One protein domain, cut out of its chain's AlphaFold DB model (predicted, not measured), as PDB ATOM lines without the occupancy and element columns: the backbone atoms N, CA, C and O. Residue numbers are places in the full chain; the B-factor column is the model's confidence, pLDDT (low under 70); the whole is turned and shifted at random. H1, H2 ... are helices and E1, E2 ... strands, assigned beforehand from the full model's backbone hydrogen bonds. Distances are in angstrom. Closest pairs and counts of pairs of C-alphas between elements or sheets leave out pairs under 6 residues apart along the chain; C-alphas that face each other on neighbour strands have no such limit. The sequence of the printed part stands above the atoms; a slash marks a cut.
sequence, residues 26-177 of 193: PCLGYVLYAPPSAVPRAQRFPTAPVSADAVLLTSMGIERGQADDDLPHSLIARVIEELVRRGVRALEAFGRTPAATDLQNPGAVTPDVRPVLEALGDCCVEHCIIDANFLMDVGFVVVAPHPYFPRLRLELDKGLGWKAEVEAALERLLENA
ATOM      1  N   PRO A  26       7.650  86.518   8.571       88.12
ATOM      2  CA  PRO A  26       9.045  86.816   8.863       88.12
ATOM      3  C   PRO A  26       9.227  88.285   9.262       88.12
ATOM      4  O   PRO A  26       8.562  89.181   8.734       88.12
ATOM      5  N   CYS A  27      10.147  88.524  10.196       90.38
ATOM      6  CA  CYS A  27      10.570  89.863  10.594       90.38
ATOM      7  C   CYS A  27      11.422  90.481   9.479       90.38
ATOM      8  O   CYS A  27      12.431  89.909   9.081       90.38
ATOM      9  N   LEU A  28      11.016  91.653   8.997       93.38
ATOM     10  CA  LEU A  28      11.732  92.428   7.984       93.38
ATOM     11  C   LEU A  28      12.652  93.480   8.607       93.38
ATOM     12  O   LEU A  28      13.604  93.932   7.977       93.38
ATOM     13  N   GLY A  29      12.379  93.886   9.844       93.62
ATOM     14  CA  GLY A  29      13.207  94.851  10.544       93.62
ATOM     15  C   GLY A  29      12.645  95.245  11.897       93.62
ATOM     16  O   GLY A  29      11.499  94.953  12.238       93.62
ATOM     17  N   TYR A  30      13.469  95.924  12.682       94.69
ATOM     18  CA  TYR A  30      13.112  96.379  14.011       94.69
ATOM     19  C   TYR A  30      13.828  97.679  14.362       94.69
ATOM     20  O   TYR A  30      14.906  97.980  13.853       94.69
ATOM     21  N   VAL A  31      13.260  98.406  15.316       96.00
ATOM     22  CA  VAL A  31      13.903  99.526  16.004       96.00
ATOM     23  C   VAL A  31      13.534  99.473  17.479       96.00
ATOM     24  O   VAL A  31      12.370  99.278  17.823       96.00
ATOM     25  N   LEU A  32      14.527  99.617  18.357       95.19
ATOM     26  CA  LEU A  32      14.363  99.578  19.808       95.19
ATOM     27  C   LEU A  32      14.680 100.940  20.422       95.19
ATOM     28  O   LEU A  32      15.642 101.610  20.034       95.19
ATOM     29  N   TYR A  33      13.877 101.332  21.405       95.56
ATOM     30  CA  TYR A  33      14.026 102.592  22.118       95.56
ATOM     31  C   TYR A  33      13.566 102.472  23.571       95.56
ATOM     32  O   TYR A  33      12.638 101.730  23.897       95.56
ATOM     33  N   ALA A  34      14.196 103.223  24.468       94.69
ATOM     34  CA  ALA A  34      13.850 103.213  25.886       94.69
ATOM     35  C   ALA A  34      14.321 104.491  26.601       94.69
ATOM     36  O   ALA A  34      15.200 105.195  26.101       94.69
ATOM     37  N   PRO A  35      13.784 104.803  27.793       92.38
ATOM     38  CA  PRO A  35      14.344 105.842  28.648       92.38
ATOM     39  C   PRO A  35      15.806 105.532  29.011       92.38
ATOM     40  O   PRO A  35      16.130 104.364  29.239       92.38
ATOM     41  N   PRO A  36      16.683 106.541  29.166       90.81
ATOM     42  CA  PRO A  36      18.095 106.323  29.487       90.81
ATOM     43  C   PRO A  36      18.334 105.490  30.754       90.81
ATOM     44  O   PRO A  36      19.282 104.709  30.818       90.81
ATOM     45  N   SER A  37      17.452 105.604  31.753       89.19
ATOM     46  CA  SER A  37      17.510 104.829  33.002       89.19
ATOM     47  C   SER A  37      17.300 103.324  32.804       89.19
ATOM     48  O   SER A  37      17.770 102.532  33.617       89.19
ATOM     49  N   ALA A  38      16.630 102.920  31.723       90.81
ATOM     50  CA  ALA A  38      16.375 101.527  31.376       90.81
ATOM     51  C   ALA A  38      17.475 100.915  30.490       90.81
ATOM     52  O   ALA A  38      17.388  99.738  30.139       90.81
ATOM     53  N   VAL A  39      18.515 101.682  30.135       92.38
ATOM     54  CA  VAL A  39      19.591 101.248  29.234       92.38
ATOM     55  C   VAL A  39      20.952 101.379  29.931       92.38
ATOM     56  O   VAL A  39      21.705 102.307  29.645       92.38
ATOM     57  N   PRO A  40      21.340 100.439  30.820       91.38
ATOM     58  CA  PRO A  40      22.617 100.512  31.542       91.38
ATOM     59  C   PRO A  40      23.838 100.644  30.623       91.38
ATOM     60  O   PRO A  40      24.799 101.343  30.944       91.38
ATOM     61  N   ARG A  41      23.779 100.025  29.435       92.50
ATOM     62  CA  ARG A  41      24.827 100.116  28.408       92.50
ATOM     63  C   ARG A  41      25.092 101.555  27.946       92.50
ATOM     64  O   ARG A  41      26.223 101.857  27.587       92.50
ATOM     65  N   ALA A  42      24.102 102.449  27.987       93.88
ATOM     66  CA  ALA A  42      24.255 103.841  27.559       93.88
ATOM     67  C   ALA A  42      25.373 104.574  28.319       93.88
ATOM     68  O   ALA A  42      26.059 105.414  27.748       93.88
ATOM     69  N   GLN A  43      25.605 104.216  29.586       94.38
ATOM     70  CA  GLN A  43      26.641 104.827  30.426       94.38
ATOM     71  C   GLN A  43      28.069 104.422  30.032       94.38
ATOM     72  O   GLN A  43      29.026 104.998  30.536       94.38
ATOM     73  N   ARG A  44      28.226 103.423  29.156       95.75
ATOM     74  CA  ARG A  44      29.533 102.962  28.669       95.75
ATOM     75  C   ARG A  44      30.055 103.787  27.494       95.75
ATOM     76  O   ARG A  44      31.221 103.651  27.150       95.75
ATOM     77  N   PHE A  45      29.206 104.612  26.879       97.06
ATOM     78  CA  PHE A  45      29.597 105.444  25.748       97.06
ATOM     79  C   PHE A  45      30.393 106.677  26.195       97.06
ATOM     80  O   PHE A  45      30.017 107.317  27.178       97.06
ATOM     81  N   PRO A  46      31.439 107.077  25.448       97.12
ATOM     82  CA  PRO A  46      32.278 108.231  25.791       97.12
ATOM     83  C   PRO A  46      31.527 109.568  25.716       97.12
ATOM     84  O   PRO A  46      31.929 110.549  26.332       97.12
ATOM     85  N   THR A  47      30.419 109.610  24.977       97.81
ATOM     86  CA  THR A  47      29.570 110.795  24.797       97.81
ATOM     87  C   THR A  47      28.360 110.824  25.737       97.81
ATOM     88  O   THR A  47      27.502 111.699  25.600       97.81
ATOM     89  N   ALA A  48      28.271 109.888  26.686       96.12
ATOM     90  CA  ALA A  48      27.272 109.878  27.752       96.12
ATOM     91  C   ALA A  48      27.474 111.056  28.743       96.12
ATOM     92  O   ALA A  48      28.569 111.617  28.814       96.12
ATOM     93  N   PRO A  49      26.458 111.430  29.549       96.62
ATOM     94  CA  PRO A  49      25.110 110.864  29.612       96.62
ATOM     95  C   PRO A  49      24.193 111.347  28.481       96.62
ATOM     96  O   PRO A  49      24.391 112.412  27.898       96.62
ATOM     97  N   VAL A  50      23.159 110.550  28.208       96.69
ATOM     98  CA  VAL A  50      21.994 110.970  27.415       96.69
ATOM     99  C   VAL A  50      21.203 112.000  28.215       96.69
ATOM    100  O   VAL A  50      21.116 111.894  29.444       96.69
ATOM    101  N   SER A  51      20.626 112.990  27.539       94.44
ATOM    102  CA  SER A  51      19.825 114.013  28.212       94.44
ATOM    103  C   SER A  51      18.603 113.397  28.901       94.44
ATOM    104  O   SER A  51      17.948 112.505  28.364       94.44
ATOM    105  N   ALA A  52      18.274 113.885  30.100       91.38
ATOM    106  CA  ALA A  52      17.210 113.316  30.937       91.38
ATOM    107  C   ALA A  52      15.796 113.440  30.336       91.38
ATOM    108  O   ALA A  52      14.860 112.813  30.821       91.38
ATOM    109  N   ASP A  53      15.639 114.270  29.310       92.81
ATOM    110  CA  ASP A  53      14.389 114.510  28.602       92.81
ATOM    111  C   ASP A  53      14.243 113.766  27.279       92.81
ATOM    112  O   ASP A  53      13.207 113.884  26.621       92.81
ATOM    113  N   ALA A  54      15.284 113.040  26.883       95.31
ATOM    114  CA  ALA A  54      15.309 112.302  25.644       95.31
ATOM    115  C   ALA A  54      14.968 110.830  25.873       95.31
ATOM    116  O   ALA A  54      15.309 110.229  26.895       95.31
ATOM    117  N   VAL A  55      14.340 110.228  24.870       96.50
ATOM    118  CA  VAL A  55      14.267 108.774  24.722       96.50
ATOM    119  C   VAL A  55      15.469 108.314  23.913       96.50
ATOM    120  O   VAL A  55      15.803 108.915  22.896       96.50
ATOM    121  N   LEU A  56      16.123 107.242  24.349       97.31
ATOM    122  CA  LEU A  56      17.292 106.699  23.673       97.31
ATOM    123  C   LEU A  56      16.870 105.668  22.620       97.31
ATOM    124  O   LEU A  56      16.302 104.638  22.978       97.31
ATOM    125  N   LEU A  57      17.203 105.907  21.349       97.06
ATOM    126  CA  LEU A  57      17.248 104.866  20.318       97.06
ATOM    127  C   LEU A  57      18.463 103.973  20.576       97.06
ATOM    128  O   LEU A  57      19.601 104.446  20.584       97.06
ATOM    129  N   THR A  58      18.229 102.682  20.807       94.38
ATOM    130  CA  THR A  58      19.281 101.760  21.256       94.38
ATOM    131  C   THR A  58      19.846 100.887  20.150       94.38
ATOM    132  O   THR A  58      21.020 100.526  20.219       94.38
ATOM    133  N   SER A  59      19.012 100.490  19.190       93.25
ATOM    134  CA  SER A  59      19.396  99.646  18.059       93.25
ATOM    135  C   SER A  59      18.319  99.663  16.978       93.25
ATOM    136  O   SER A  59      17.142  99.903  17.254       93.25
ATOM    137  N   MET A  60      18.732  99.387  15.746       94.50
ATOM    138  CA  MET A  60      17.859  99.204  14.593       94.50
ATOM    139  C   MET A  60      18.504  98.169  13.675       94.50
ATOM    140  O   MET A  60      19.720  98.191  13.496       94.50
ATOM    141  N   GLY A  61      17.705  97.277  13.101       91.62
ATOM    142  CA  GLY A  61      18.181  96.257  12.175       91.62
ATOM    143  C   GLY A  61      17.151  95.974  11.094       91.62
ATOM    144  O   GLY A  61      15.954  96.053  11.348       91.62
ATOM    145  N   ILE A  62      17.631  95.654   9.896       91.62
ATOM    146  CA  ILE A  62      16.816  95.352   8.717       91.62
ATOM    147  C   ILE A  62      17.285  94.013   8.162       91.62
ATOM    148  O   ILE A  62      18.493  93.787   8.036       91.62
ATOM    149  N   GLU A  63      16.340  93.129   7.863       88.56
ATOM    150  CA  GLU A  63      16.631  91.820   7.292       88.56
ATOM    151  C   GLU A  63      17.054  91.967   5.826       88.56
ATOM    152  O   GLU A  63      16.458  92.720   5.049       88.56
ATOM    153  N   ARG A  64      18.118  91.264   5.430       76.81
ATOM    154  CA  ARG A  64      18.724  91.466   4.109       76.81
ATOM    155  C   ARG A  64      17.909  90.764   3.024       76.81
ATOM    156  O   ARG A  64      17.570  89.593   3.146       76.81
ATOM    157  N   GLY A  65      17.673  91.465   1.913       71.69
ATOM    158  CA  GLY A  65      17.101  90.887   0.690       71.69
ATOM    159  C   GLY A  65      15.586  90.659   0.704       71.69
ATOM    160  O   GLY A  65      15.063  90.107  -0.260       71.69
ATOM    161  N   GLN A  66      14.887  91.069   1.766       66.88
ATOM    162  CA  GLN A  66      13.421  90.997   1.861       66.88
ATOM    163  C   GLN A  66      12.760  92.344   2.175       66.88
ATOM    164  O   GLN A  66      11.552  92.486   2.002       66.88
ATOM    165  N   ALA A  67      13.533  93.314   2.663       70.94
ATOM    166  CA  ALA A  67      13.048  94.639   3.007       70.94
ATOM    167  C   ALA A  67      13.147  95.597   1.816       70.94
ATOM    168  O   ALA A  67      14.106  95.541   1.050       70.94
ATOM    169  N   ASP A  68      12.159  96.482   1.714       76.56
ATOM    170  CA  ASP A  68      12.221  97.676   0.874       76.56
ATOM    171  C   ASP A  68      13.344  98.608   1.367       76.56
ATOM    172  O   ASP A  68      13.593  98.695   2.577       76.56
ATOM    173  N   ASP A  69      13.993  99.321   0.448       80.56
ATOM    174  CA  ASP A  69      15.054 100.287   0.749       80.56
ATOM    175  C   ASP A  69      14.536 101.428   1.651       80.56
ATOM    176  O   ASP A  69      15.290 101.985   2.457       80.56
ATOM    177  N   ASP A  70      13.228 101.710   1.609       86.69
ATOM    178  CA  ASP A  70      12.561 102.730   2.430       86.69
ATOM    179  C   ASP A  70      12.126 102.238   3.827       86.69
ATOM    180  O   ASP A  70      11.683 103.027   4.677       86.69
ATOM    181  N   LEU A  71      12.274 100.941   4.125       90.38
ATOM    182  CA  LEU A  71      11.887 100.372   5.420       90.38
ATOM    183  C   LEU A  71      12.590 101.017   6.636       90.38
ATOM    184  O   LEU A  71      11.901 101.282   7.628       90.38
ATOM    185  N   PRO A  72      13.911 101.307   6.618       91.44
ATOM    186  CA  PRO A  72      14.583 101.963   7.741       91.44
ATOM    187  C   PRO A  72      13.972 103.334   8.067       91.44
ATOM    188  O   PRO A  72      13.715 103.642   9.233       91.44
ATOM    189  N   HIS A  73      13.690 104.137   7.036       90.62
ATOM    190  CA  HIS A  73      13.069 105.455   7.179       90.62
ATOM    191  C   HIS A  73      11.655 105.335   7.751       90.62
ATOM    192  O   HIS A  73      11.306 106.034   8.705       90.62
ATOM    193  N   SER A  74      10.874 104.383   7.237       90.50
ATOM    194  CA  SER A  74       9.510 104.114   7.698       90.50
ATOM    195  C   SER A  74       9.457 103.683   9.171       90.50
ATOM    196  O   SER A  74       8.590 104.136   9.924       90.50
ATOM    197  N   LEU A  75      10.403 102.848   9.621       93.38
ATOM    198  CA  LEU A  75      10.506 102.436  11.027       93.38
ATOM    199  C   LEU A  75      10.798 103.626  11.948       93.38
ATOM    200  O   LEU A  75      10.128 103.781  12.972       93.38
ATOM    201  N   ILE A  76      11.757 104.483  11.584       93.81
ATOM    202  CA  ILE A  76      12.085 105.681  12.367       93.81
ATOM    203  C   ILE A  76      10.916 106.667  12.392       93.81
ATOM    204  O   ILE A  76      10.553 107.132  13.472       93.81
ATOM    205  N   ALA A  77      10.280 106.934  11.248       90.69
ATOM    206  CA  ALA A  77       9.115 107.813  11.170       90.69
ATOM    207  C   ALA A  77       8.001 107.350  12.122       90.69
ATOM    208  O   ALA A  77       7.489 108.140  12.916       90.69
ATOM    209  N   ARG A  78       7.707 106.043  12.147       91.62
ATOM    210  CA  ARG A  78       6.685 105.472  13.033       91.62
ATOM    211  C   ARG A  78       7.044 105.573  14.516       91.62
ATOM    212  O   ARG A  78       6.165 105.839  15.338       91.62
ATOM    213  N   VAL A  79       8.317 105.388  14.876       92.56
ATOM    214  CA  VAL A  79       8.788 105.640  16.250       92.56
ATOM    215  C   VAL A  79       8.599 107.106  16.615       92.56
ATOM    216  O   VAL A  79       8.097 107.407  17.697       92.56
ATOM    217  N   ILE A  80       8.965 108.022  15.725       92.00
ATOM    218  CA  ILE A  80       8.840 109.453  15.981       92.00
ATOM    219  C   ILE A  80       7.373 109.843  16.185       92.00
ATOM    220  O   ILE A  80       7.050 110.472  17.192       92.00
ATOM    221  N   GLU A  81       6.471 109.432  15.292       89.25
ATOM    222  CA  GLU A  81       5.027 109.665  15.427       89.25
ATOM    223  C   GLU A  81       4.487 109.177  16.775       89.25
ATOM    224  O   GLU A  81       3.706 109.861  17.446       89.25
ATOM    225  N   GLU A  82       4.916 107.987  17.192       89.62
ATOM    226  CA  GLU A  82       4.525 107.410  18.465       89.62
ATOM    227  C   GLU A  82       5.044 108.224  19.654       89.62
ATOM    228  O   GLU A  82       4.272 108.509  20.573       89.62
ATOM    229  N   LEU A  83       6.322 108.596  19.659       90.06
ATOM    230  CA  LEU A  83       6.930 109.337  20.762       90.06
ATOM    231  C   LEU A  83       6.396 110.773  20.849       90.06
ATOM    232  O   LEU A  83       6.134 111.248  21.954       90.06
ATOM    233  N   VAL A  84       6.109 111.414  19.712       89.31
ATOM    234  CA  VAL A  84       5.382 112.695  19.651       89.31
ATOM    235  C   VAL A  84       4.005 112.554  20.299       89.31
ATOM    236  O   VAL A  84       3.639 113.350  21.162       89.31
ATOM    237  N   ARG A  85       3.241 111.509  19.952       87.44
ATOM    238  CA  ARG A  85       1.921 111.247  20.554       87.44
ATOM    239  C   ARG A  85       2.003 110.998  22.064       87.44
ATOM    240  O   ARG A  85       1.044 111.282  22.777       87.44
ATOM    241  N   ARG A  86       3.132 110.478  22.552       87.81
ATOM    242  CA  ARG A  86       3.419 110.281  23.983       87.81
ATOM    243  C   ARG A  86       3.952 111.544  24.684       87.81
ATOM    244  O   ARG A  86       4.172 111.494  25.889       87.81
ATOM    245  N   GLY A  87       4.150 112.655  23.969       87.75
ATOM    246  CA  GLY A  87       4.660 113.910  24.535       87.75
ATOM    247  C   GLY A  87       6.152 113.876  24.883       87.75
ATOM    248  O   GLY A  87       6.595 114.592  25.779       87.75
ATOM    249  N   VAL A  88       6.927 113.014  24.222       90.88
ATOM    250  CA  VAL A  88       8.387 112.982  24.367       90.88
ATOM    251  C   VAL A  88       8.988 114.190  23.657       90.88
ATOM    252  O   VAL A  88       8.606 114.491  22.531       90.88
ATOM    253  N   ARG A  89       9.954 114.855  24.299       91.38
ATOM    254  CA  ARG A  89      10.557 116.085  23.763       91.38
ATOM    255  C   ARG A  89      11.633 115.836  22.722       91.38
ATOM    256  O   ARG A  89      11.764 116.618  21.790       91.38
ATOM    257  N   ALA A  90      12.409 114.768  22.885       95.56
ATOM    258  CA  ALA A  90      13.521 114.462  21.999       95.56
ATOM    259  C   ALA A  90      13.807 112.961  21.914       95.56
ATOM    260  O   ALA A  90      13.564 112.212  22.865       95.56
ATOM    261  N   LEU A  91      14.397 112.543  20.797       97.06
ATOM    262  CA  LEU A  91      15.169 111.309  20.733       97.06
ATOM    263  C   LEU A  91      16.656 111.626  20.790       97.06
ATOM    264  O   LEU A  91      17.121 112.596  20.200       97.06
ATOM    265  N   GLU A  92      17.415 110.757  21.439       98.44
ATOM    266  CA  GLU A  92      18.866 110.725  21.330       98.44
ATOM    267  C   GLU A  92      19.329 109.342  20.886       98.44
ATOM    268  O   GLU A  92      18.650 108.339  21.093       98.44
ATOM    269  N   ALA A  93      20.491 109.296  20.250       98.44
ATOM    270  CA  ALA A  93      21.111 108.073  19.770       98.44
ATOM    271  C   ALA A  93      22.630 108.186  19.898       98.44
ATOM    272  O   ALA A  93      23.206 109.252  19.674       98.44
ATOM    273  N   PHE A  94      23.288 107.075  20.216       98.38
ATOM    274  CA  PHE A  94      24.717 106.937  19.958       98.38
ATOM    275  C   PHE A  94      24.875 106.370  18.551       98.38
ATOM    276  O   PHE A  94      24.445 105.246  18.291       98.38
ATOM    277  N   GLY A  95      25.434 107.163  17.641       97.69
ATOM    278  CA  GLY A  95      25.696 106.733  16.272       97.69
ATOM    279  C   GLY A  95      27.057 106.059  16.149       97.69
ATOM    280  O   GLY A  95      27.920 106.251  17.000       97.69
ATOM    281  N   ARG A  96      27.278 105.309  15.068       97.12
ATOM    282  CA  ARG A  96      28.615 104.886  14.628       97.12
ATOM    283  C   ARG A  96      29.034 105.675  13.392       97.12
ATOM    284  O   ARG A  96      28.267 105.790  12.439       97.12
ATOM    285  N   THR A  97      30.247 106.206  13.389       97.50
ATOM    286  CA  THR A  97      30.847 106.772  12.174       97.50
ATOM    287  C   THR A  97      31.470 105.661  11.319       97.50
ATOM    288  O   THR A  97      31.709 104.561  11.825       97.50
ATOM    289  N   PRO A  98      31.821 105.933  10.049       95.38
ATOM    290  CA  PRO A  98      32.599 104.996   9.237       95.38
ATOM    291  C   PRO A  98      33.938 104.587   9.877       95.38
ATOM    292  O   PRO A  98      34.375 103.454   9.714       95.38
ATOM    293  N   ALA A  99      34.562 105.470  10.667       94.50
ATOM    294  CA  ALA A  99      35.810 105.166  11.372       94.50
ATOM    295  C   ALA A  99      35.637 104.078  12.448       94.50
ATOM    296  O   ALA A  99      36.609 103.450  12.858       94.50
ATOM    297  N   ALA A 100      34.411 103.831  12.923       93.88
ATOM    298  CA  ALA A 100      34.155 102.813  13.939       93.88
ATOM    299  C   ALA A 100      34.399 101.382  13.430       93.88
ATOM    300  O   ALA A 100      34.627 100.494  14.248       93.88
ATOM    301  N   THR A 101      34.429 101.163  12.111       89.94
ATOM    302  CA  THR A 101      34.809  99.873  11.514       89.94
ATOM    303  C   THR A 101      36.261  99.498  11.812       89.94
ATOM    304  O   THR A 101      36.572  98.321  11.995       89.94
ATOM    305  N   ASP A 102      37.153 100.479  11.988       89.62
ATOM    306  CA  ASP A 102      38.555 100.207  12.318       89.62
ATOM    307  C   ASP A 102      38.727  99.598  13.718       89.62
ATOM    308  O   ASP A 102      39.749  98.962  13.983       89.62
ATOM    309  N   LEU A 103      37.722  99.725  14.598       89.38
ATOM    310  CA  LEU A 103      37.729  99.164  15.955       89.38
ATOM    311  C   LEU A 103      37.674  97.630  15.986       89.38
ATOM    312  O   LEU A 103      37.897  97.039  17.042       89.38
ATOM    313  N   GLN A 104      37.440  96.976  14.843       84.00
ATOM    314  CA  GLN A 104      37.655  95.535  14.686       84.00
ATOM    315  C   GLN A 104      39.134  95.155  14.880       84.00
ATOM    316  O   GLN A 104      39.447  94.026  15.257       84.00
ATOM    317  N   ASN A 105      40.053  96.101  14.658       86.56
ATOM    318  CA  ASN A 105      41.480  95.914  14.873       86.56
ATOM    319  C   ASN A 105      41.845  96.234  16.334       86.56
ATOM    320  O   ASN A 105      41.712  97.387  16.752       86.56
ATOM    321  N   PRO A 106      42.413  95.287  17.110       81.62
ATOM    322  CA  PRO A 106      42.740  95.520  18.522       81.62
ATOM    323  C   PRO A 106      43.677  96.711  18.775       81.62
ATOM    324  O   PRO A 106      43.618  97.328  19.836       81.62
ATOM    325  N   GLY A 107      44.535  97.050  17.805       86.69
ATOM    326  CA  GLY A 107      45.452  98.190  17.888       86.69
ATOM    327  C   GLY A 107      44.787  99.563  17.735       86.69
ATOM    328  O   GLY A 107      45.392 100.559  18.120       86.69
ATOM    329  N   ALA A 108      43.560  99.626  17.209       85.94
ATOM    330  CA  ALA A 108      42.795 100.866  17.054       85.94
ATOM    331  C   ALA A 108      41.923 101.191  18.283       85.94
ATOM    332  O   ALA A 108      41.366 102.282  18.378       85.94
ATOM    333  N   VAL A 109      41.793 100.256  19.232       91.31
ATOM    334  CA  VAL A 109      40.911 100.391  20.398       91.31
ATOM    335  C   VAL A 109      41.545 101.291  21.458       91.31
ATOM    336  O   VAL A 109      42.444 100.883  22.200       91.31
ATOM    337  N   THR A 110      41.029 102.510  21.581       92.06
ATOM    338  CA  THR A 110      41.419 103.462  22.625       92.06
ATOM    339  C   THR A 110      40.752 103.141  23.983       92.06
ATOM    340  O   THR A 110      39.753 102.413  24.044       92.06
ATOM    341  N   PRO A 111      41.297 103.621  25.121       94.00
ATOM    342  CA  PRO A 111      40.748 103.316  26.449       94.00
ATOM    343  C   PRO A 111      39.297 103.768  26.667       94.00
ATOM    344  O   PRO A 111      38.574 103.141  27.432       94.00
ATOM    345  N   ASP A 112      38.876 104.836  26.000       94.00
ATOM    346  CA  ASP A 112      37.540 105.429  26.074       94.00
ATOM    347  C   ASP A 112      36.484 104.672  25.252       94.00
ATOM    348  O   ASP A 112      35.315 104.665  25.632       94.00
ATOM    349  N   VAL A 113      36.873 103.970  24.179       94.69
ATOM    350  CA  VAL A 113      35.947 103.135  23.385       94.69
ATOM    351  C   VAL A 113      35.864 101.690  23.871       94.69
ATOM    352  O   VAL A 113      34.861 101.017  23.634       94.69
ATOM    353  N   ARG A 114      36.883 101.202  24.588       94.75
ATOM    354  CA  ARG A 114      36.922  99.836  25.135       94.75
ATOM    355  C   ARG A 114      35.658  99.446  25.925       94.75
ATOM    356  O   ARG A 114      35.138  98.366  25.650       94.75
ATOM    357  N   PRO A 115      35.100 100.288  26.821       95.94
ATOM    358  CA  PRO A 115      33.887  99.939  27.562       95.94
ATOM    359  C   PRO A 115      32.658  99.736  26.669       95.94
ATOM    360  O   PRO A 115      31.758  98.985  27.041       95.94
ATOM    361  N   VAL A 116      32.605 100.399  25.506       95.00
ATOM    362  CA  VAL A 116      31.536 100.204  24.515       95.00
ATOM    363  C   VAL A 116      31.653  98.812  23.908       95.00
ATOM    364  O   VAL A 116      30.670  98.077  23.902       95.00
ATOM    365  N   LEU A 117      32.853  98.431  23.459       93.38
ATOM    366  CA  LEU A 117      33.105  97.129  22.837       93.38
ATOM    367  C   LEU A 117      32.848  95.973  23.812       93.38
ATOM    368  O   LEU A 117      32.168  95.015  23.463       93.38
ATOM    369  N   GLU A 118      33.299  96.098  25.062       93.50
ATOM    370  CA  GLU A 118      33.003  95.119  26.119       93.50
ATOM    371  C   GLU A 118      31.492  94.954  26.347       93.50
ATOM    372  O   GLU A 118      31.015  93.849  26.596       93.50
ATOM    373  N   ALA A 119      30.721  96.039  26.233       92.06
ATOM    374  CA  ALA A 119      29.273  96.005  26.401       92.06
ATOM    375  C   ALA A 119      28.507  95.489  25.169       92.06
ATOM    376  O   ALA A 119      27.309  95.214  25.278       92.06
ATOM    377  N   LEU A 120      29.158  95.379  24.007       90.00
ATOM    378  CA  LEU A 120      28.601  94.710  22.828       90.00
ATOM    379  C   LEU A 120      28.735  93.183  22.914       90.00
ATOM    380  O   LEU A 120      27.914  92.479  22.326       90.00
ATOM    381  N   GLY A 121      29.711  92.677  23.677       88.56
ATOM    382  CA  GLY A 121      29.951  91.243  23.831       88.56
ATOM    383  C   GLY A 121      30.286  90.588  22.491       88.56
ATOM    384  O   GLY A 121      31.205  91.024  21.804       88.56
ATOM    385  N   ASP A 122      29.509  89.575  22.108       87.00
ATOM    386  CA  ASP A 122      29.708  88.820  20.863       87.00
ATOM    387  C   ASP A 122      29.137  89.527  19.611       87.00
ATOM    388  O   ASP A 122      29.227  89.002  18.500       87.00
ATOM    389  N   CYS A 123      28.530  90.711  19.761       87.31
ATOM    390  CA  CYS A 123      28.020  91.515  18.645       87.31
ATOM    391  C   CYS A 123      29.087  92.467  18.077       87.31
ATOM    392  O   CYS A 123      29.969  92.930  18.797       87.31
ATOM    393  N   CYS A 124      28.959  92.855  16.803       85.75
ATOM    394  CA  CYS A 124      29.800  93.889  16.197       85.75
ATOM    395  C   CYS A 124      29.174  95.291  16.261       85.75
ATOM    396  O   CYS A 124      27.955  95.461  16.370       85.75
ATOM    397  N   VAL A 125      30.026  96.313  16.140       90.44
ATOM    398  CA  VAL A 125      29.615  97.723  16.085       90.44
ATOM    399  C   VAL A 125      28.672  97.970  14.909       90.44
ATOM    400  O   VAL A 125      27.663  98.651  15.070       90.44
ATOM    401  N   GLU A 126      28.959  97.375  13.751       88.25
ATOM    402  CA  GLU A 126      28.208  97.557  12.508       88.25
ATOM    403  C   GLU A 126      26.746  97.127  12.622       88.25
ATOM    404  O   GLU A 126      25.885  97.731  11.982       88.25
ATOM    405  N   HIS A 127      26.477  96.097  13.429       86.88
ATOM    406  CA  HIS A 127      25.142  95.544  13.624       86.88
ATOM    407  C   HIS A 127      24.424  96.154  14.832       86.88
ATOM    408  O   HIS A 127      23.225  96.411  14.772       86.88
ATOM    409  N   CYS A 128      25.137  96.383  15.938       90.81
ATOM    410  CA  CYS A 128      24.514  96.780  17.199       90.81
ATOM    411  C   CYS A 128      24.403  98.298  17.418       90.81
ATOM    412  O   CYS A 128      23.711  98.709  18.353       90.81
ATOM    413  N   ILE A 129      25.072  99.124  16.604       94.75
ATOM    414  CA  ILE A 129      25.046 100.590  16.704       94.75
ATOM    415  C   ILE A 129      24.557 101.182  15.379       94.75
ATOM    416  O   ILE A 129      25.026 100.814  14.302       94.75
ATOM    417  N   ILE A 130      23.601 102.108  15.474       96.56
ATOM    418  CA  ILE A 130      22.946 102.732  14.320       96.56
ATOM    419  C   ILE A 130      23.944 103.632  13.587       96.56
ATOM    420  O   ILE A 130      24.723 104.354  14.211       96.56
ATOM    421  N   ASP A 131      23.926 103.590  12.258       97.25
ATOM    422  CA  ASP A 131      24.780 104.431  11.426       97.25
ATOM    423  C   ASP A 131      24.519 105.928  11.677       97.25
ATOM    424  O   ASP A 131      23.376 106.388  11.657       97.25
ATOM    425  N   ALA A 132      25.582 106.688  11.950       97.88
ATOM    426  CA  ALA A 132      25.462 108.108  12.253       97.88
ATOM    427  C   ALA A 132      25.021 108.929  11.034       97.88
ATOM    428  O   ALA A 132      24.316 109.915  11.223       97.88
ATOM    429  N   ASN A 133      25.400 108.536   9.812       96.94
ATOM    430  CA  ASN A 133      24.970 109.240   8.605       96.94
ATOM    431  C   ASN A 133      23.478 109.032   8.385       96.94
ATOM    432  O   ASN A 133      22.766 110.015   8.246       96.94
ATOM    433  N   PHE A 134      22.990 107.796   8.521       95.69
ATOM    434  CA  PHE A 134      21.549 107.531   8.489       95.69
ATOM    435  C   PHE A 134      20.781 108.363   9.531       95.69
ATOM    436  O   PHE A 134      19.755 108.959   9.223       95.69
ATOM    437  N   LEU A 135      21.286 108.452  10.769       97.00
ATOM    438  CA  LEU A 135      20.660 109.289  11.800       97.00
ATOM    439  C   LEU A 135      20.637 110.775  11.405       97.00
ATOM    440  O   LEU A 135      19.652 111.461  11.665       97.00
ATOM    441  N   MET A 136      21.700 111.283  10.783       96.12
ATOM    442  CA  MET A 136      21.731 112.659  10.279       96.12
ATOM    443  C   MET A 136      20.768 112.867   9.105       96.12
ATOM    444  O   MET A 136      20.092 113.893   9.064       96.12
ATOM    445  N   ASP A 137      20.644 111.886   8.210       94.00
ATOM    446  CA  ASP A 137      19.730 111.924   7.063       94.00
ATOM    447  C   ASP A 137      18.260 111.990   7.508       94.00
ATOM    448  O   ASP A 137      17.467 112.728   6.924       94.00
ATOM    449  N   VAL A 138      17.902 111.311   8.607       92.38
ATOM    450  CA  VAL A 138      16.559 111.409   9.219       92.38
ATOM    451  C   VAL A 138      16.379 112.640  10.126       92.38
ATOM    452  O   VAL A 138      15.340 112.793  10.767       92.38
ATOM    453  N   GLY A 139      17.372 113.535  10.184       92.81
ATOM    454  CA  GLY A 139      17.271 114.848  10.826       92.81
ATOM    455  C   GLY A 139      17.883 114.966  12.224       92.81
ATOM    456  O   GLY A 139      17.712 116.003  12.870       92.81
ATOM    457  N   PHE A 140      18.599 113.951  12.722       97.00
ATOM    458  CA  PHE A 140      19.344 114.105  13.971       97.00
ATOM    459  C   PHE A 140      20.537 115.041  13.771       97.00
ATOM    460  O   PHE A 140      21.224 115.020  12.754       97.00
ATOM    461  N   VAL A 141      20.853 115.810  14.806       97.62
ATOM    462  CA  VAL A 141      22.049 116.651  14.847       97.62
ATOM    463  C   VAL A 141      23.032 116.128  15.880       97.62
ATOM    464  O   VAL A 141      22.643 115.626  16.933       97.62
ATOM    465  N   VAL A 142      24.327 116.256  15.601       98.50
ATOM    466  CA  VAL A 142      25.372 115.897  16.565       98.50
ATOM    467  C   VAL A 142      25.352 116.897  17.723       98.50
ATOM    468  O   VAL A 142      25.576 118.088  17.523       98.50
ATOM    469  N   VAL A 143      25.118 116.404  18.941       98.38
ATOM    470  CA  VAL A 143      25.116 117.213  20.177       98.38
ATOM    471  C   VAL A 143      26.336 116.965  21.055       98.38
ATOM    472  O   VAL A 143      26.704 117.828  21.847       98.38
ATOM    473  N   ALA A 144      26.997 115.814  20.901       98.44
ATOM    474  CA  ALA A 144      28.321 115.573  21.461       98.44
ATOM    475  C   ALA A 144      29.193 114.849  20.420       98.44
ATOM    476  O   ALA A 144      28.925 113.683  20.105       98.44
ATOM    477  N   PRO A 145      30.208 115.524  19.851       98.06
ATOM    478  CA  PRO A 145      31.056 114.938  18.825       98.06
ATOM    479  C   PRO A 145      32.004 113.903  19.426       98.06
ATOM    480  O   PRO A 145      32.528 114.076  20.524       98.06
ATOM    481  N   HIS A 146      32.261 112.841  18.670       97.94
ATOM    482  CA  HIS A 146      33.289 111.858  18.980       97.94
ATOM    483  C   HIS A 146      33.699 111.131  17.692       97.94
ATOM    484  O   HIS A 146      32.823 110.884  16.861       97.94
ATOM    485  N   PRO A 147      34.983 110.762  17.507       96.50
ATOM    486  CA  PRO A 147      35.459 110.177  16.250       96.50
ATOM    487  C   PRO A 147      34.715 108.905  15.835       96.50
ATOM    488  O   PRO A 147      34.431 108.724  14.657       96.50
ATOM    489  N   TYR A 148      34.382 108.051  16.806       96.94
ATOM    490  CA  TYR A 148      33.713 106.762  16.587       96.94
ATOM    491  C   TYR A 148      32.217 106.775  16.935       96.94
ATOM    492  O   TYR A 148      31.394 106.400  16.103       96.94
ATOM    493  N   PHE A 149      31.870 107.222  18.152       97.81
ATOM    494  CA  PHE A 149      30.509 107.189  18.692       97.81
ATOM    495  C   PHE A 149      29.926 108.570  19.057       97.81
ATOM    496  O   PHE A 149      29.790 108.884  20.249       97.81
ATOM    497  N   PRO A 150      29.608 109.438  18.075       98.50
ATOM    498  CA  PRO A 150      28.947 110.710  18.348       98.50
ATOM    499  C   PRO A 150      27.572 110.476  18.984       98.50
ATOM    500  O   PRO A 150      26.864 109.528  18.634       98.50
ATOM    501  N   ARG A 151      27.172 111.362  19.900       98.56
ATOM    502  CA  ARG A 151      25.790 111.410  20.386       98.56
ATOM    503  C   ARG A 151      25.007 112.401  19.545       98.56
ATOM    504  O   ARG A 151      25.408 113.562  19.414       98.56
ATOM    505  N   LEU A 152      23.901 111.930  18.991       98.69
ATOM    506  CA  LEU A 152      23.005 112.707  18.154       98.69
ATOM    507  C   LEU A 152      21.658 112.899  18.848       98.69
ATOM    508  O   LEU A 152      21.250 112.063  19.655       98.69
ATOM    509  N   ARG A 153      20.971 113.994  18.522       98.00
ATOM    510  CA  ARG A 153      19.667 114.365  19.075       98.00
ATOM    511  C   ARG A 153      18.718 114.816  17.973       98.00
ATOM    512  O   ARG A 153      19.120 115.563  17.087       98.00
ATOM    513  N   LEU A 154      17.462 114.409  18.079       96.69
ATOM    514  CA  LEU A 154      16.342 114.894  17.284       96.69
ATOM    515  C   LEU A 154      15.310 115.510  18.232       96.69
ATOM    516  O   LEU A 154      14.769 114.817  19.090       96.69
ATOM    517  N   GLU A 155      15.045 116.807  18.086       94.38
ATOM    518  CA  GLU A 155      13.984 117.487  18.837       94.38
ATOM    519  C   GLU A 155      12.620 117.183  18.210       94.38
ATOM    520  O   GLU A 155      12.411 117.420  17.022       94.38
ATOM    521  N   LEU A 156      11.680 116.710  19.024       89.06
ATOM    522  CA  LEU A 156      10.293 116.429  18.642       89.06
ATOM    523  C   LEU A 156       9.354 117.612  18.931       89.06
ATOM    524  O   LEU A 156       8.265 117.703  18.365       89.06
ATOM    525  N   ASP A 157       9.790 118.528  19.798       64.81
ATOM    526  CA  ASP A 157       8.980 119.590  20.411       64.81
ATOM    527  C   ASP A 157       8.760 120.839  19.536       64.81
ATOM    528  O   ASP A 157       8.150 121.820  19.973       64.81
ATOM    529  N   LYS A 158       9.220 120.853  18.278       55.47
ATOM    530  CA  LYS A 158       8.954 121.992  17.385       55.47
ATOM    531  C   LYS A 158       7.535 121.912  16.827       55.47
ATOM    532  O   LYS A 158       7.289 121.416  15.728       55.47
ATOM    533  N   GLY A 159       6.604 122.437  17.625       49.69
ATOM    534  CA  GLY A 159       5.200 122.621  17.290       49.69
ATOM    535  C   GLY A 159       4.981 123.110  15.856       49.69
ATOM    536  O   GLY A 159       5.593 124.073  15.402       49.69
ATOM    537  N   LEU A 160       4.073 122.420  15.164       43.91
ATOM    538  CA  LEU A 160       3.409 122.795  13.909       43.91
ATOM    539  C   LEU A 160       4.271 122.958  12.636       43.91
ATOM    540  O   LEU A 160       3.691 122.924  11.558       43.91
ATOM    541  N   GLY A 161       5.603 123.063  12.715       50.59
ATOM    542  CA  GLY A 161       6.489 123.113  11.533       50.59
ATOM    543  C   GLY A 161       7.080 121.757  11.136       50.59
ATOM    544  O   GLY A 161       7.138 121.418   9.957       50.59
ATOM    545  N   TRP A 162       7.435 120.933  12.127       57.94
ATOM    546  CA  TRP A 162       8.148 119.669  11.911       57.94
ATOM    547  C   TRP A 162       7.318 118.635  11.130       57.94
ATOM    548  O   TRP A 162       7.842 118.007  10.221       57.94
ATOM    549  N   LYS A 163       6.014 118.487  11.416       55.31
ATOM    550  CA  LYS A 163       5.160 117.534  10.683       55.31
ATOM    551  C   LYS A 163       5.067 117.877   9.203       55.31
ATOM    552  O   LYS A 163       5.183 116.983   8.390       55.31
ATOM    553  N   ALA A 164       4.906 119.153   8.856       57.31
ATOM    554  CA  ALA A 164       4.806 119.572   7.464       57.31
ATOM    555  C   ALA A 164       6.152 119.460   6.734       57.31
ATOM    556  O   ALA A 164       6.178 119.057   5.580       57.31
ATOM    557  N   GLU A 165       7.268 119.784   7.391       54.97
ATOM    558  CA  GLU A 165       8.603 119.668   6.794       54.97
ATOM    559  C   GLU A 165       9.052 118.210   6.649       54.97
ATOM    560  O   GLU A 165       9.672 117.870   5.645       54.97
ATOM    561  N   VAL A 166       8.703 117.339   7.600       59.00
ATOM    562  CA  VAL A 166       9.030 115.909   7.551       59.00
ATOM    563  C   VAL A 166       8.062 115.120   6.699       59.00
ATOM    564  O   VAL A 166       8.529 114.277   5.951       59.00
ATOM    565  N   GLU A 167       6.763 115.417   6.710       60.59
ATOM    566  CA  GLU A 167       5.849 114.884   5.695       60.59
ATOM    567  C   GLU A 167       6.275 115.372   4.311       60.59
ATOM    568  O   GLU A 167       6.311 114.571   3.397       60.59
ATOM    569  N   ALA A 168       6.706 116.626   4.135       61.12
ATOM    570  CA  ALA A 168       7.220 117.082   2.843       61.12
ATOM    571  C   ALA A 168       8.556 116.425   2.461       61.12
ATOM    572  O   ALA A 168       8.780 116.152   1.286       61.12
ATOM    573  N   ALA A 169       9.460 116.183   3.412       61.16
ATOM    574  CA  ALA A 169      10.714 115.482   3.144       61.16
ATOM    575  C   ALA A 169      10.463 113.999   2.829       61.16
ATOM    576  O   ALA A 169      11.041 113.474   1.881       61.16
ATOM    577  N   LEU A 170       9.558 113.356   3.564       60.53
ATOM    578  CA  LEU A 170       9.153 111.969   3.369       60.53
ATOM    579  C   LEU A 170       8.352 111.794   2.074       60.53
ATOM    580  O   LEU A 170       8.641 110.879   1.315       60.53
ATOM    581  N   GLU A 171       7.420 112.695   1.763       64.69
ATOM    582  CA  GLU A 171       6.658 112.694   0.507       64.69
ATOM    583  C   GLU A 171       7.585 112.947  -0.683       64.69
ATOM    584  O   GLU A 171       7.458 112.285  -1.699       64.69
ATOM    585  N   ARG A 172       8.596 113.818  -0.558       62.88
ATOM    586  CA  ARG A 172       9.617 113.995  -1.608       62.88
ATOM    587  C   ARG A 172      10.464 112.746  -1.826       62.88
ATOM    588  O   ARG A 172      10.833 112.464  -2.964       62.88
ATOM    589  N   LEU A 173      10.798 112.016  -0.764       58.56
ATOM    590  CA  LEU A 173      11.487 110.730  -0.879       58.56
ATOM    591  C   LEU A 173      10.576 109.686  -1.555       58.56
ATOM    592  O   LEU A 173      11.000 109.055  -2.521       58.56
ATOM    593  N   LEU A 174       9.303 109.613  -1.155       57.06
ATOM    594  CA  LEU A 174       8.278 108.737  -1.744       57.06
ATOM    595  C   LEU A 174       7.954 109.074  -3.215       57.06
ATOM    596  O   LEU A 174       7.769 108.176  -4.037       57.06
ATOM    597  N   GLU A 175       7.887 110.353  -3.586       52.00
ATOM    598  CA  GLU A 175       7.645 110.817  -4.959       52.00
ATOM    599  C   GLU A 175       8.845 110.529  -5.868       52.00
ATOM    600  O   GLU A 175       8.666 110.082  -7.002       52.00
ATOM    601  N   ASN A 176      10.073 110.714  -5.374       49.53
ATOM    602  CA  ASN A 176      11.282 110.370  -6.122       49.53
ATOM    603  C   ASN A 176      11.404 108.856  -6.361       49.53
ATOM    604  O   ASN A 176      11.828 108.459  -7.448       49.53
ATOM    605  N   ALA A 177      10.975 108.022  -5.407       50.84
ATOM    606  CA  ALA A 177      10.901 106.570  -5.582       50.84
ATOM    607  C   ALA A 177       9.901 106.170  -6.686       50.84
ATOM    608  O   ALA A 177      10.184 105.292  -7.500       50.84
TER     609      ALA A 177
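AT A GLANCE: This is residues 26 to 177 of the 193 residues of an uncharacterized protein of Mycobacterium tuberculosis variant africanum (UniProt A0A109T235). A strongly twisted wall of five strands has helices H2 and H6 over one face and the short helix H5 on the opposite face. At one end of the long axis helix H7 runs beside H2, off the sheet; at the other end H3, H4 and the loop between them form a side lobe, with H1 touching H4. The printed part has 152 residues, running E1, H1, E2, H2, E3, H3, H4, H5, H6, E4, E5, H7. The sheet order is E1, E2, E3, E5, E4, mixed, and the class is mixed, helices and strands. The whole is compact, with a radius of gyration of the C-alphas of 15.8 A and spans of 46 by 37 by 27 A.

IN THESE COORDINATES: E1, residues 27 to 34, starts with C-alpha 27 at (10.570, 89.863, 10.594) and is 20.6 A long. H1 is residues 40 to 44; E2, residues 54 to 62, measures 24.0 A. H2, residues 71 to 85, measures 21.1 A, and E3, residues 90 to 96, 19.3 A. H3 is residues 98 to 104, H4 residues 114 to 120, H5 residues 125 to 128 and H6 residues 132 to 137. E4 is residues 141 to 144 and E5 residues 151 to 155. H7, residues 162 to 177, measures 22.0 A and ends with C-alpha 177 at (10.901, 106.570, -5.582).

HOW THE PARTS SIT: Edge strand E1 is antiparallel to E2, with N 30 and O 61 2.8 A apart. E2 and E3 are parallel, with N 57 and O 92 at 2.8 A; E2, H2 and E3 form a strand-helix-strand unit, two parallel neighbour strands with a helix between, and its crossover is right-handed. E3 and E5 are antiparallel, with N 91 and O 154 at 2.9 A. E4, the other edge strand, forms a hairpin with E5, with N 153 and O 141 at 2.8 A. H2 is on the sheet at a height of 6.6 A; its closest C-alphas to E1 are those of Leu 75 and Val 31, 6.7 A. H6 is on the same face at 7.4 A, and H5 is on the opposite face at 6.2 A. H1 only just is on the sheet, with 5 pairs of C-alphas within 10 A, and only grazes it with residues 41 to 42. H1 and H4 touch, closest at the C-alphas of Arg 44 and Val 116, 5.4 A. H3 and H5 only just touch, with 3 pairs within 8 A, closest at the C-alphas of Thr 101 and Glu 126, 7.1 A. H2 and H7 are near each other, with 7 pairs of C-alphas within 10 A. Each O i to N i+4 pair is within hydrogen-bond range in H2, H4, H6 and H7; H1 has 0 of 1 and H3 0 of 3, but 2 of 2 and 4 of 4 O i to N i+3 pairs, and H5 is too short for an i+4 pair.

THE WHOLE: The C-alphas farthest apart, those of Gly 107 and Leu 160, are 48.9 A apart. The printed part has no cut, and no link is long. Mean pLDDT of the printed part is 87.4; residue 66 and residues 157 to 177, of which 162 to 177 belong to H7, are under 70.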